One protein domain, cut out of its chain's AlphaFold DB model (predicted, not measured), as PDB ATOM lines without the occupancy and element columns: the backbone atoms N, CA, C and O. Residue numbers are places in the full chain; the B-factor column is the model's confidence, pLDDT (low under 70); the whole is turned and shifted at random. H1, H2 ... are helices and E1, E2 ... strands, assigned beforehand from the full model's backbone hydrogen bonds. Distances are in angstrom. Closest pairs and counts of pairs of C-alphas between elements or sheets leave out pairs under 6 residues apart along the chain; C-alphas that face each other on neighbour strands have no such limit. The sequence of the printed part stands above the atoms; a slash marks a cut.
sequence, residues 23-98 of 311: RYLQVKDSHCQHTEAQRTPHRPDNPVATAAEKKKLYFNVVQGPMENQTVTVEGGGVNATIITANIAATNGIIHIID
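AT A GLANCE: This is residues 23 to 98 of the 311 residues of the protein "Fasciclin-1" of Atta colombica (UniProt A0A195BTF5). The model is one strongly twisted sheet of four strands, a meander that turns so far at the bend in E3 that the hairpin of E1 and E2 runs across the hairpin of E3 and E4. The short helix H1 lies at one end of the longest axis, off the sheet, and the turn between E1 and E2 lies at the other end; a long unnamed link, residues 30 to 55, loops past the E1 edge. The printed part has 76 residues, with one named helix and four named strands in the order H1 E1 E2 E3 E4. The sheet's order is E1 - E2 - E3 - E4, antiparallel throughout, and the class is mostly strand. The whole is compact, with a radius of gyration of the C-alphas of 12.6 A, and spans 40 by 30 by 22 A.

IN THESE COORDINATES: H1 holds residues 23 to 29 and begins at C-alpha 23, at (-40.900, 1.548, 45.256). E1, residues 56 to 63, is 23.1 A from first to last C-alpha and starts at C-alpha 56, at (-41.386, -11.444, 34.234). E2 covers residues 69 to 75, 19.7 A. E3, residues 78 to 89, is the longest strand, 25.2 A, and bends by 72 degrees at residue 83. E4, residues 92 to 97, is 16.1 A long and ends at C-alpha 97, at (-26.403, -10.698, 40.650).

HOW THE PARTS SIT: The four strands form a meander, each the antiparallel neighbour of the one before, with E1 and E4 as edge strands. E1 and E2 are a hairpin at 158 degrees; N 62 and O 70 are 2.8 A apart, within hydrogen-bond range. E2 and E3 are a hairpin at 113 degrees, with N 73 and O 80 at 2.8 A. E3 and E4 are a hairpin at 141 degrees, with N 94 and O 87 at 2.8 A. The pairing of E3 is staggered: its residues 78 to 81 pair with E2 and its residues 82 to 89 with E4. E2 and E4 are only just apart, their closest C-alphas 8.5 A from each other. Residues 48 to 49 pair antiparallel with residues 56 to 57 of E1. H1 is not on the sheet, with 0 pairs of C-alphas within 10 A; every O i to N i+4 pair in it is within hydrogen-bond range.

THE WHOLE: The two C-alphas farthest apart, those of Arg 23 and Met 66, are 40.0 A apart. The printed part has no cut. The link from H1 to E1, 26 residues, is long; the three links between strands are tight. Mean pLDDT of the printed part is 78.4, and residues 34 to 45 and residue 67 are under 70.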
ATOM      1  N   ARG A  23     -41.817   1.855  46.365       75.25
ATOM      2  CA  ARG A  23     -40.900   1.548  45.256       75.25
ATOM      3  C   ARG A  23     -39.844   0.515  45.637       75.25
ATOM      4  O   ARG A  23     -39.532  -0.333  44.809       75.25
ATOM      5  N   TYR A  24     -39.296   0.582  46.851       77.94
ATOM      6  CA  TYR A  24     -38.296  -0.383  47.311       77.94
ATOM      7  C   TYR A  24     -38.897  -1.785  47.405       77.94
ATOM      8  O   TYR A  24     -38.306  -2.742  46.905       77.94
ATOM      9  N   LEU A  25     -40.114  -1.892  47.948       79.25
ATOM     10  CA  LEU A  25     -40.827  -3.164  48.018       79.25
ATOM     11  C   LEU A  25     -41.102  -3.729  46.616       79.25
ATOM     12  O   LEU A  25     -40.770  -4.876  46.344       79.25
ATOM     13  N   GLN A  26     -41.556  -2.891  45.678       78.38
ATOM     14  CA  GLN A  26     -41.762  -3.316  44.291       78.38
ATOM     15  C   GLN A  26     -40.471  -3.812  43.621       78.38
ATOM     16  O   GLN A  26     -40.502  -4.752  42.821       78.38
ATOM     17  N   VAL A  27     -39.332  -3.171  43.897       82.69
ATOM     18  CA  VAL A  27     -38.028  -3.625  43.399       82.69
ATOM     19  C   VAL A  27     -37.675  -4.969  44.024       82.69
ATOM     20  O   VAL A  27     -37.343  -5.890  43.282       82.69
ATOM     21  N   LYS A  28     -37.832  -5.128  45.340       84.69
ATOM     22  CA  LYS A  28     -37.607  -6.397  46.043       84.69
ATOM     23  C   LYS A  28     -38.450  -7.534  45.456       84.69
ATOM     24  O   LYS A  28     -37.901  -8.573  45.103       84.69
ATOM     25  N   ASP A  29     -39.740  -7.301  45.232       84.62
ATOM     26  CA  ASP A  29     -40.661  -8.302  44.676       84.62
ATOM     27  C   ASP A  29     -40.308  -8.688  43.229       84.62
ATOM     28  O   ASP A  29     -40.583  -9.799  42.786       84.62
ATOM     29  N   SER A  30     -39.636  -7.795  42.495       82.75
ATOM     30  CA  SER A  30     -39.146  -8.083  41.137       82.75
ATOM     31  C   SER A  30     -37.972  -9.071  41.117       82.75
ATOM     32  O   SER A  30     -37.654  -9.596  40.055       82.75
ATOM     33  N   HIS A  31     -37.305  -9.287  42.255       85.12
ATOM     34  CA  HIS A  31     -36.165 -10.202  42.381       85.12
ATOM     35  C   HIS A  31     -36.564 -11.572  42.941       85.12
ATOM     36  O   HIS A  31     -35.798 -12.525  42.825       85.12
ATOM     37  N   CYS A  32     -37.744 -11.686  43.552       82.25
ATOM     38  CA  CYS A  32     -38.218 -12.933  44.137       82.25
ATOM     39  C   CYS A  32     -39.052 -13.719  43.123       82.25
ATOM     40  O   CYS A  32     -40.006 -13.195  42.554       82.25
ATOM     41  N   GLN A  33     -38.726 -14.994  42.930       80.38
ATOM     42  CA  GLN A  33     -39.517 -15.924  42.125       80.38
ATOM     43  C   GLN A  33     -40.441 -16.735  43.036       80.38
ATOM     44  O   GLN A  33     -40.079 -17.047  44.168       80.38
ATOM     45  N   HIS A  34     -41.652 -17.045  42.567       68.31
ATOM     46  CA  HIS A  34     -42.602 -17.894  43.308       68.31
ATOM     47  C   HIS A  34     -42.387 -19.391  43.064       68.31
ATOM     48  O   HIS A  34     -42.969 -20.221  43.754       68.31
ATOM     49  N   THR A  35     -41.567 -19.742  42.078       62.69
ATOM     50  CA  THR A  35     -41.280 -21.121  41.682       62.69
ATOM     51  C   THR A  35     -39.813 -21.418  41.954       62.69
ATOM     52  O   THR A  35     -38.972 -20.535  41.794       62.69
ATOM     53  N   GLU A  36     -39.494 -22.649  42.360       56.19
ATOM     54  CA  GLU A  36     -38.100 -23.084  42.460       56.19
ATOM     55  C   GLU A  36     -37.432 -22.927  41.087       56.19
ATOM     56  O   GLU A  36     -37.887 -23.511  40.100       56.19
ATOM     57  N   ALA A  37     -36.372 -22.115  41.020       53.38
ATOM     58  CA  ALA A  37     -35.528 -22.007  39.838       53.38
ATOM     59  C   ALA A  37     -34.996 -23.410  39.518       53.38
ATOM     60  O   ALA A  37     -34.250 -24.004  40.304       53.38
ATOM     61  N   GLN A  38     -35.463 -23.992  38.414       44.12
ATOM     62  CA  GLN A  38     -35.171 -25.381  38.094       44.12
ATOM     63  C   GLN A  38     -33.676 -25.537  37.796       44.12
ATOM     64  O   GLN A  38     -33.055 -24.699  37.150       44.12
ATOM     65  N   ARG A  39     -33.105 -26.673  38.212       41.28
ATOM     66  CA  ARG A  39     -31.734 -27.101  37.865       41.28
ATOM     67  C   ARG A  39     -31.542 -27.374  36.365       41.28
ATOM     68  O   ARG A  39     -30.444 -27.727  35.944       41.28
ATOM     69  N   THR A  40     -32.607 -27.302  35.572       38.78
ATOM     70  CA  THR A  40     -32.592 -27.592  34.142       38.78
ATOM     71  C   THR A  40     -32.255 -26.329  33.353       38.78
ATOM     72  O   THR A  40     -32.665 -25.235  33.741       38.78
ATOM     73  N   PRO A  41     -31.517 -26.443  32.233       43.41
ATOM     74  CA  PRO A  41     -31.276 -25.311  31.354       43.41
ATOM     75  C   PRO A  41     -32.630 -24.818  30.838       43.41
ATOM     76  O   PRO A  41     -33.271 -25.463  30.003       43.41
ATOM     77  N   HIS A  42     -33.103 -23.704  31.394       49.00
ATOM     78  CA  HIS A  42     -34.309 -23.051  30.921       49.00
ATOM     79  C   HIS A  42     -34.123 -22.733  29.436       49.00
ATOM     80  O   HIS A  42     -33.098 -22.180  29.032       49.00
ATOM     81  N   ARG A  43     -35.109 -23.105  28.609       48.94
ATOM     82  CA  ARG A  43     -35.167 -22.598  27.236       48.94
ATOM     83  C   ARG A  43     -35.124 -21.065  27.302       48.94
ATOM     84  O   ARG A  43     -35.851 -20.511  28.131       48.94
ATOM     85  N   PRO A  44     -34.341 -20.401  26.436       51.91
ATOM     86  CA  PRO A  44     -34.139 -18.949  26.475       51.91
ATOM     87  C   PRO A  44     -35.440 -18.133  26.337       51.91
ATOM     88  O   PRO A  44     -35.461 -16.953  26.670       51.91
ATOM     89  N   ASP A  45     -36.542 -18.769  25.930       57.81
ATOM     90  CA  ASP A  45     -37.796 -18.094  25.590       57.81
ATOM     91  C   ASP A  45     -38.893 -18.192  26.665       57.81
ATOM     92  O   ASP A  45     -39.986 -17.658  26.471       57.81
ATOM     93  N   ASN A  46     -38.651 -18.870  27.796       70.44
ATOM     94  CA  ASN A  46     -39.684 -19.037  28.824       70.44
ATOM     95  C   ASN A  46     -39.632 -17.915  29.878       70.44
ATOM     96  O   ASN A  46     -38.683 -17.865  30.663       70.44
ATOM     97  N   PRO A  47     -40.660 -17.049  29.959       77.75
ATOM     98  CA  PRO A  47     -40.705 -16.007  30.972       77.75
ATOM     99  C   PRO A  47     -40.984 -16.603  32.356       77.75
ATOM    100  O   PRO A  47     -41.968 -17.321  32.551       77.75
ATOM    101  N   VAL A  48     -40.156 -16.251  33.336       84.50
ATOM    102  CA  VAL A  48     -40.313 -16.672  34.733       84.50
ATOM    103  C   VAL A  48     -41.110 -15.620  35.498       84.50
ATOM    104  O   VAL A  48     -40.782 -14.431  35.470       84.50
ATOM    105  N   ALA A  49     -42.172 -16.051  36.178       84.44
ATOM    106  CA  ALA A  49     -43.000 -15.171  36.993       84.44
ATOM    107  C   ALA A  49     -42.271 -14.757  38.281       84.44
ATOM    108  O   ALA A  49     -41.633 -15.574  38.949       84.44
ATOM    109  N   THR A  50     -42.390 -13.478  38.636       86.00
ATOM    110  CA  THR A  50     -41.869 -12.937  39.899       86.00
ATOM    111  C   THR A  50     -43.000 -12.685  40.886       86.00
ATOM    112  O   THR A  50     -44.172 -12.710  40.512       86.00
ATOM    113  N   ALA A  51     -42.650 -12.405  42.140       84.44
ATOM    114  CA  ALA A  51     -43.598 -11.954  43.152       84.44
ATOM    115  C   ALA A  51     -44.308 -10.656  42.734       84.44
ATOM    116  O   ALA A  51     -45.449 -10.411  43.116       84.44
ATOM    117  N   ALA A  52     -43.665  -9.843  41.893       80.38
ATOM    118  CA  ALA A  52     -44.327  -8.747  41.213       80.38
ATOM    119  C   ALA A  52     -45.153  -9.272  40.019       80.38
ATOM    120  O   ALA A  52     -44.612  -9.524  38.944       80.38
ATOM    121  N   GLU A  53     -46.482  -9.328  40.172       73.75
ATOM    122  CA  GLU A  53     -47.440  -9.877  39.187       73.75
ATOM    123  C   GLU A  53     -47.213  -9.421  37.731       73.75
ATOM    124  O   GLU A  53     -47.427 -10.171  36.782       73.75
ATOM    125  N   LYS A  54     -46.779  -8.171  37.534       77.44
ATOM    126  CA  LYS A  54     -46.629  -7.545  36.206       77.44
ATOM    127  C   LYS A  54     -45.209  -7.599  35.648       77.44
ATOM    128  O   LYS A  54     -44.935  -6.961  34.630       77.44
ATOM    129  N   LYS A  55     -44.286  -8.290  36.318       81.00
ATOM    130  CA  LYS A  55     -42.886  -8.385  35.901       81.00
ATOM    131  C   LYS A  55     -42.495  -9.844  35.737       81.00
ATOM    132  O   LYS A  55     -42.663 -10.662  36.638       81.00
ATOM    133  N   LYS A  56     -41.945 -10.140  34.567       84.88
ATOM    134  CA  LYS A  56     -41.386 -11.444  34.234       84.88
ATOM    135  C   LYS A  56     -39.890 -11.297  33.996       84.88
ATOM    136  O   LYS A  56     -39.437 -10.223  33.590       84.88
ATOM    137  N   LEU A  57     -39.153 -12.358  34.290       87.00
ATOM    138  CA  LEU A  57     -37.713 -12.438  34.089       87.00
ATOM    139  C   LEU A  57     -37.401 -13.393  32.949       87.00
ATOM    140  O   LEU A  57     -38.093 -14.395  32.767       87.00
ATOM    141  N   TYR A  58     -36.334 -13.088  32.229       85.12
ATOM    142  CA  TYR A  58     -35.812 -13.918  31.154       85.12
ATOM    143  C   TYR A  58     -34.381 -14.296  31.484       85.12
ATOM    144  O   TYR A  58     -33.601 -13.456  31.931       85.12
ATOM    145  N   PHE A  59     -34.043 -15.560  31.274       86.19
ATOM    146  CA  PHE A  59     -32.702 -16.071  31.499       86.19
ATOM    147  C   PHE A  59     -32.085 -16.431  30.164       86.19
ATOM    148  O   PHE A  59     -32.692 -17.130  29.358       86.19
ATOM    149  N   ASN A  60     -30.863 -15.967  29.955       82.75
ATOM    150  CA  ASN A  60     -30.075 -16.319  28.794       82.75
ATOM    151  C   ASN A  60     -28.730 -16.885  29.248       82.75
ATOM    152  O   ASN A  60     -28.075 -16.321  30.128       82.75
ATOM    153  N   VAL A  61     -28.331 -18.003  28.650       84.12
ATOM    154  CA  VAL A  61     -27.063 -18.674  28.935       84.12
ATOM    155  C   VAL A  61     -26.106 -18.353  27.799       84.12
ATOM    156  O   VAL A  61     -26.280 -18.816  26.674       84.12
ATOM    157  N   VAL A  62     -25.092 -17.547  28.094       80.81
ATOM    158  CA  VAL A  62     -24.052 -17.180  27.135       80.81
ATOM    159  C   VAL A  62     -22.858 -18.104  27.346       80.81
ATOM    160  O   VAL A  62     -22.299 -18.169  28.442       80.81
ATOM    161  N   GLN A  63     -22.473 -18.827  26.295       79.31
ATOM    162  CA  GLN A  63     -21.283 -19.678  26.288       79.31
ATOM    163  C   GLN A  63     -20.066 -18.837  25.893       79.31
ATOM    164  O   GLN A  63     -20.025 -18.266  24.802       79.31
ATOM    165  N   GLY A  64     -19.093 -18.723  26.796       75.00
ATOM    166  CA  GLY A  64     -17.827 -18.054  26.517       75.00
ATOM    167  C   GLY A  64     -16.880 -18.906  25.652       75.00
ATOM    168  O   GLY A  64     -17.057 -20.120  25.562       75.00
ATOM    169  N   PRO A  65     -15.821 -18.304  25.071       72.75
ATOM    170  CA  PRO A  65     -14.850 -19.001  24.213       72.75
ATOM    171  C   PRO A  65     -14.073 -20.134  24.906       72.75
ATOM    172  O   PRO A  65     -13.440 -20.938  24.233       72.75
ATOM    173  N   MET A  66     -14.087 -20.167  26.242       70.75
ATOM    174  CA  MET A  66     -13.343 -21.107  27.088       70.75
ATOM    175  C   MET A  66     -14.274 -22.011  27.913       70.75
ATOM    176  O   MET A  66     -13.981 -22.286  29.066       70.75
ATOM    177  N   GLU A  67     -15.441 -22.383  27.376       67.69
ATOM    178  CA  GLU A  67     -16.472 -23.209  28.050       67.69
ATOM    179  C   GLU A  67     -17.064 -22.629  29.350       67.69
ATOM    180  O   GLU A  67     -17.968 -23.215  29.946       67.69
ATOM    181  N   ASN A  68     -16.648 -21.432  29.763       77.00
ATOM    182  CA  ASN A  68     -17.266 -20.727  30.877       77.00
ATOM    183  C   ASN A  68     -18.688 -20.306  30.494       77.00
ATOM    184  O   ASN A  68     -18.895 -19.453  29.626       77.00
ATOM    185  N   GLN A  69     -19.675 -20.913  31.149       79.38
ATOM    186  CA  GLN A  69     -21.079 -20.553  30.998       79.38
ATOM    187  C   GLN A  69     -21.393 -19.379  31.919       79.38
ATOM    188  O   GLN A  69     -21.316 -19.489  33.141       79.38
ATOM    189  N   THR A  70     -21.768 -18.249  31.329       84.25
ATOM    190  CA  THR A  70     -22.262 -17.090  32.076       84.25
ATOM    191  C   THR A  70     -23.759 -16.976  31.876       84.25
ATOM    192  O   THR A  70     -24.238 -16.932  30.742       84.25
ATOM    193  N   VAL A  71     -24.508 -16.923  32.974       86.94
ATOM    194  CA  VAL A  71     -25.960 -16.761  32.928       86.94
ATOM    195  C   VAL A  71     -26.296 -15.294  33.156       86.94
ATOM    196  O   VAL A  71     -25.881 -14.683  34.143       86.94
ATOM    197  N   THR A  72     -27.056 -14.734  32.226       87.62
ATOM    198  CA  THR A  72     -27.580 -13.372  32.296       87.62
ATOM    199  C   THR A  72     -29.075 -13.415  32.557       87.62
ATOM    200  O   THR A  72     -29.777 -14.264  32.005       87.62
ATOM    201  N   VAL A  73     -29.555 -12.502  33.393       88.12
ATOM    202  CA  VAL A  73     -30.971 -12.313  33.689       88.12
ATOM    203  C   VAL A  73     -31.406 -10.938  33.213       88.12
ATOM    204  O   VAL A  73     -30.775  -9.919  33.498       88.12
ATOM    205  N   GLU A  74     -32.516 -10.911  32.494       86.38
ATOM    206  CA  GLU A  74     -33.159  -9.691  32.057       86.38
ATOM    207  C   GLU A  74     -34.488  -9.492  32.786       86.38
ATOM    208  O   GLU A  74     -35.346 -10.376  32.820       86.38
ATOM    209  N   GLY A  75     -34.661  -8.305  33.368       86.44
ATOM    210  CA  GLY A  75     -35.851  -7.958  34.133       86.44
ATOM    211  C   GLY A  75     -36.008  -6.459  34.346       86.44
ATOM    212  O   GLY A  75     -35.072  -5.759  34.731       86.44
ATOM    213  N   GLY A  76     -37.215  -5.939  34.109       82.81
ATOM    214  CA  GLY A  76     -37.534  -4.532  34.383       82.81
ATOM    215  C   GLY A  76     -36.650  -3.527  33.631       82.81
ATOM    216  O   GLY A  76     -36.358  -2.463  34.171       82.81
ATOM    217  N   GLY A  77     -36.206  -3.874  32.416       81.88
ATOM    218  CA  GLY A  77     -35.340  -3.035  31.580       81.88
ATOM    219  C   GLY A  77     -33.852  -3.088  31.939       81.88
ATOM    220  O   GLY A  77     -33.073  -2.316  31.384       81.88
ATOM    221  N   VAL A  78     -33.453  -3.982  32.846       87.81
ATOM    222  CA  VAL A  78     -32.065  -4.174  33.271       87.81
ATOM    223  C   VAL A  78     -31.582  -5.556  32.848       87.81
ATOM    224  O   VAL A  78     -32.266  -6.547  33.088       87.81
ATOM    225  N   ASN A  79     -30.390  -5.604  32.251       88.25
ATOM    226  CA  ASN A  79     -29.615  -6.827  32.067       88.25
ATOM    227  C   ASN A  79     -28.575  -6.935  33.197       88.25
ATOM    228  O   ASN A  79     -27.749  -6.022  33.368       88.25
ATOM    229  N   ALA A  80     -28.657  -8.021  33.963       90.00
ATOM    230  CA  ALA A  80     -27.772  -8.355  35.071       90.00
ATOM    231  C   ALA A  80     -27.096  -9.713  34.834       90.00
ATOM    232  O   ALA A  80     -27.658 -10.613  34.211       90.00
ATOM    233  N   THR A  81     -25.883  -9.867  35.347       89.94
ATOM    234  CA  THR A  81     -25.104 -11.106  35.267       89.94
ATOM    235  C   THR A  81     -25.107 -11.812  36.619       89.94
ATOM    236  O   THR A  81     -25.035 -11.168  37.669       89.94
ATOM    237  N   ILE A  82     -25.236 -13.141  36.609       91.00
ATOM    238  CA  ILE A  82     -25.154 -13.948  37.831       91.00
ATOM    239  C   ILE A  82     -23.672 -14.166  38.155       91.00
ATOM    240  O   ILE A  82     -22.962 -14.813  37.389       91.00
ATOM    241  N   ILE A  83     -23.221 -13.631  39.291       90.94
ATOM    242  CA  ILE A  83     -21.842 -13.767  39.786       90.94
ATOM    243  C   ILE A  83     -21.694 -15.096  40.529       90.94
ATOM    244  O   ILE A  83     -20.797 -15.885  40.245       90.94
ATOM    245  N   THR A  84     -22.612 -15.350  41.464       88.06
ATOM    246  CA  THR A  84     -22.611 -16.560  42.292       88.06
ATOM    247  C   THR A  84     -23.978 -17.209  42.202       88.06
ATOM    248  O   THR A  84     -24.982 -16.616  42.597       88.06
ATOM    249  N   ALA A  85     -24.029 -18.428  41.680       86.31
ATOM    250  CA  ALA A  85     -25.262 -19.189  41.552       86.31
ATOM    251  C   ALA A  85     -25.386 -20.263  42.641       86.31
ATOM    252  O   ALA A  85     -24.391 -20.676  43.232       86.31
ATOM    253  N   ASN A  86     -26.606 -20.774  42.825       83.69
ATOM    254  CA  ASN A  86     -26.880 -22.022  43.543       83.69
ATOM    255  C   ASN A  86     -26.551 -22.009  45.044       83.69
ATOM    256  O   ASN A  86     -26.138 -23.027  45.598       83.69
ATOM    257  N   ILE A  87     -26.766 -20.884  45.726       87.94
ATOM    258  CA  ILE A  87     -26.643 -20.836  47.185       87.94
ATOM    259  C   ILE A  87     -27.913 -21.444  47.788       87.94
ATOM    260  O   ILE A  87     -29.006 -20.905  47.616       87.94
ATOM    261  N   ALA A  88     -27.774 -22.576  48.477       87.31
ATOM    262  CA  ALA A  88     -28.895 -23.247  49.123       87.31
ATOM    263  C   ALA A  88     -29.441 -22.407  50.289       87.31
ATOM    264  O   ALA A  88     -28.686 -21.951  51.149       87.31
ATOM    265  N   ALA A  89     -30.759 -22.231  50.324       85.69
ATOM    266  CA  ALA A  89     -31.491 -21.595  51.411       85.69
ATOM    267  C   ALA A  89     -32.622 -22.517  51.885       85.69
ATOM    268  O   ALA A  89     -33.001 -23.460  51.194       85.69
ATOM    269  N   THR A  90     -33.193 -22.235  53.057       87.06
ATOM    270  CA  THR A  90     -34.205 -23.098  53.694       87.06
ATOM    271  C   THR A  90     -35.409 -23.387  52.794       87.06
ATOM    272  O   THR A  90     -35.912 -24.501  52.793       87.06
ATOM    273  N   ASN A  91     -35.838 -22.396  52.005       84.62
ATOM    274  CA  ASN A  91     -37.033 -22.470  51.159       84.62
ATOM    275  C   ASN A  91     -36.726 -22.157  49.682       84.62
ATOM    276  O   ASN A  91     -37.589 -21.631  48.980       84.62
ATOM    277  N   GLY A  92     -35.490 -22.377  49.214       83.19
ATOM    278  CA  GLY A  92     -35.155 -22.131  47.810       83.19
ATOM    279  C   GLY A  92     -33.669 -21.960  47.519       83.19
ATOM    280  O   GLY A  92     -32.804 -22.438  48.252       83.19
ATOM    281  N   ILE A  93     -33.381 -21.264  46.420       86.62
ATOM    282  CA  ILE A  93     -32.029 -21.025  45.910       86.62
ATOM    283  C   ILE A  93     -31.808 -19.520  45.766       86.62
ATOM    284  O   ILE A  93     -32.672 -18.799  45.265       86.62
ATOM    285  N   ILE A  94     -30.639 -19.050  46.199       89.25
ATOM    286  CA  ILE A  94     -30.217 -17.659  46.065       89.25
ATOM    287  C   ILE A  94     -29.156 -17.565  44.965       89.25
ATOM    288  O   ILE A  94     -28.182 -18.322  44.935       89.25
ATOM    289  N   HIS A  95     -29.346 -16.591  44.079       89.00
ATOM    290  CA  HIS A  95     -28.371 -16.185  43.075       89.00
ATOM    291  C   HIS A  95     -27.947 -14.742  43.356       89.00
ATOM    292  O   HIS A  95     -28.794 -13.864  43.529       89.00
ATOM    293  N   ILE A  96     -26.639 -14.500  43.408       90.94
ATOM    294  CA  ILE A  96     -26.064 -13.163  43.549       90.94
ATOM    295  C   ILE A  96     -25.867 -12.592  42.150       90.94
ATOM    296  O   ILE A  96     -25.159 -13.176  41.327       90.94
ATOM    297  N   ILE A  97     -26.491 -11.446  41.904       92.56
ATOM    298  CA  ILE A  97     -26.403 -10.698  40.650       92.56
ATOM    299  C   ILE A  97     -25.610  -9.410  40.845       92.56
ATOM    300  O   ILE A  97     -25.571  -8.848  41.939       92.56
ATOM    301  N   ASP A  98     -24.997  -8.934  39.769       92.31
ATOM    302  CA  ASP A  98     -24.197  -7.705  39.756       92.31
ATOM    303  C   ASP A  98     -25.031  -6.410  39.830       92.31
ATOM    304  O   ASP A  98     -24.516  -5.357  40.216       92.31
TER     305      ASP A  98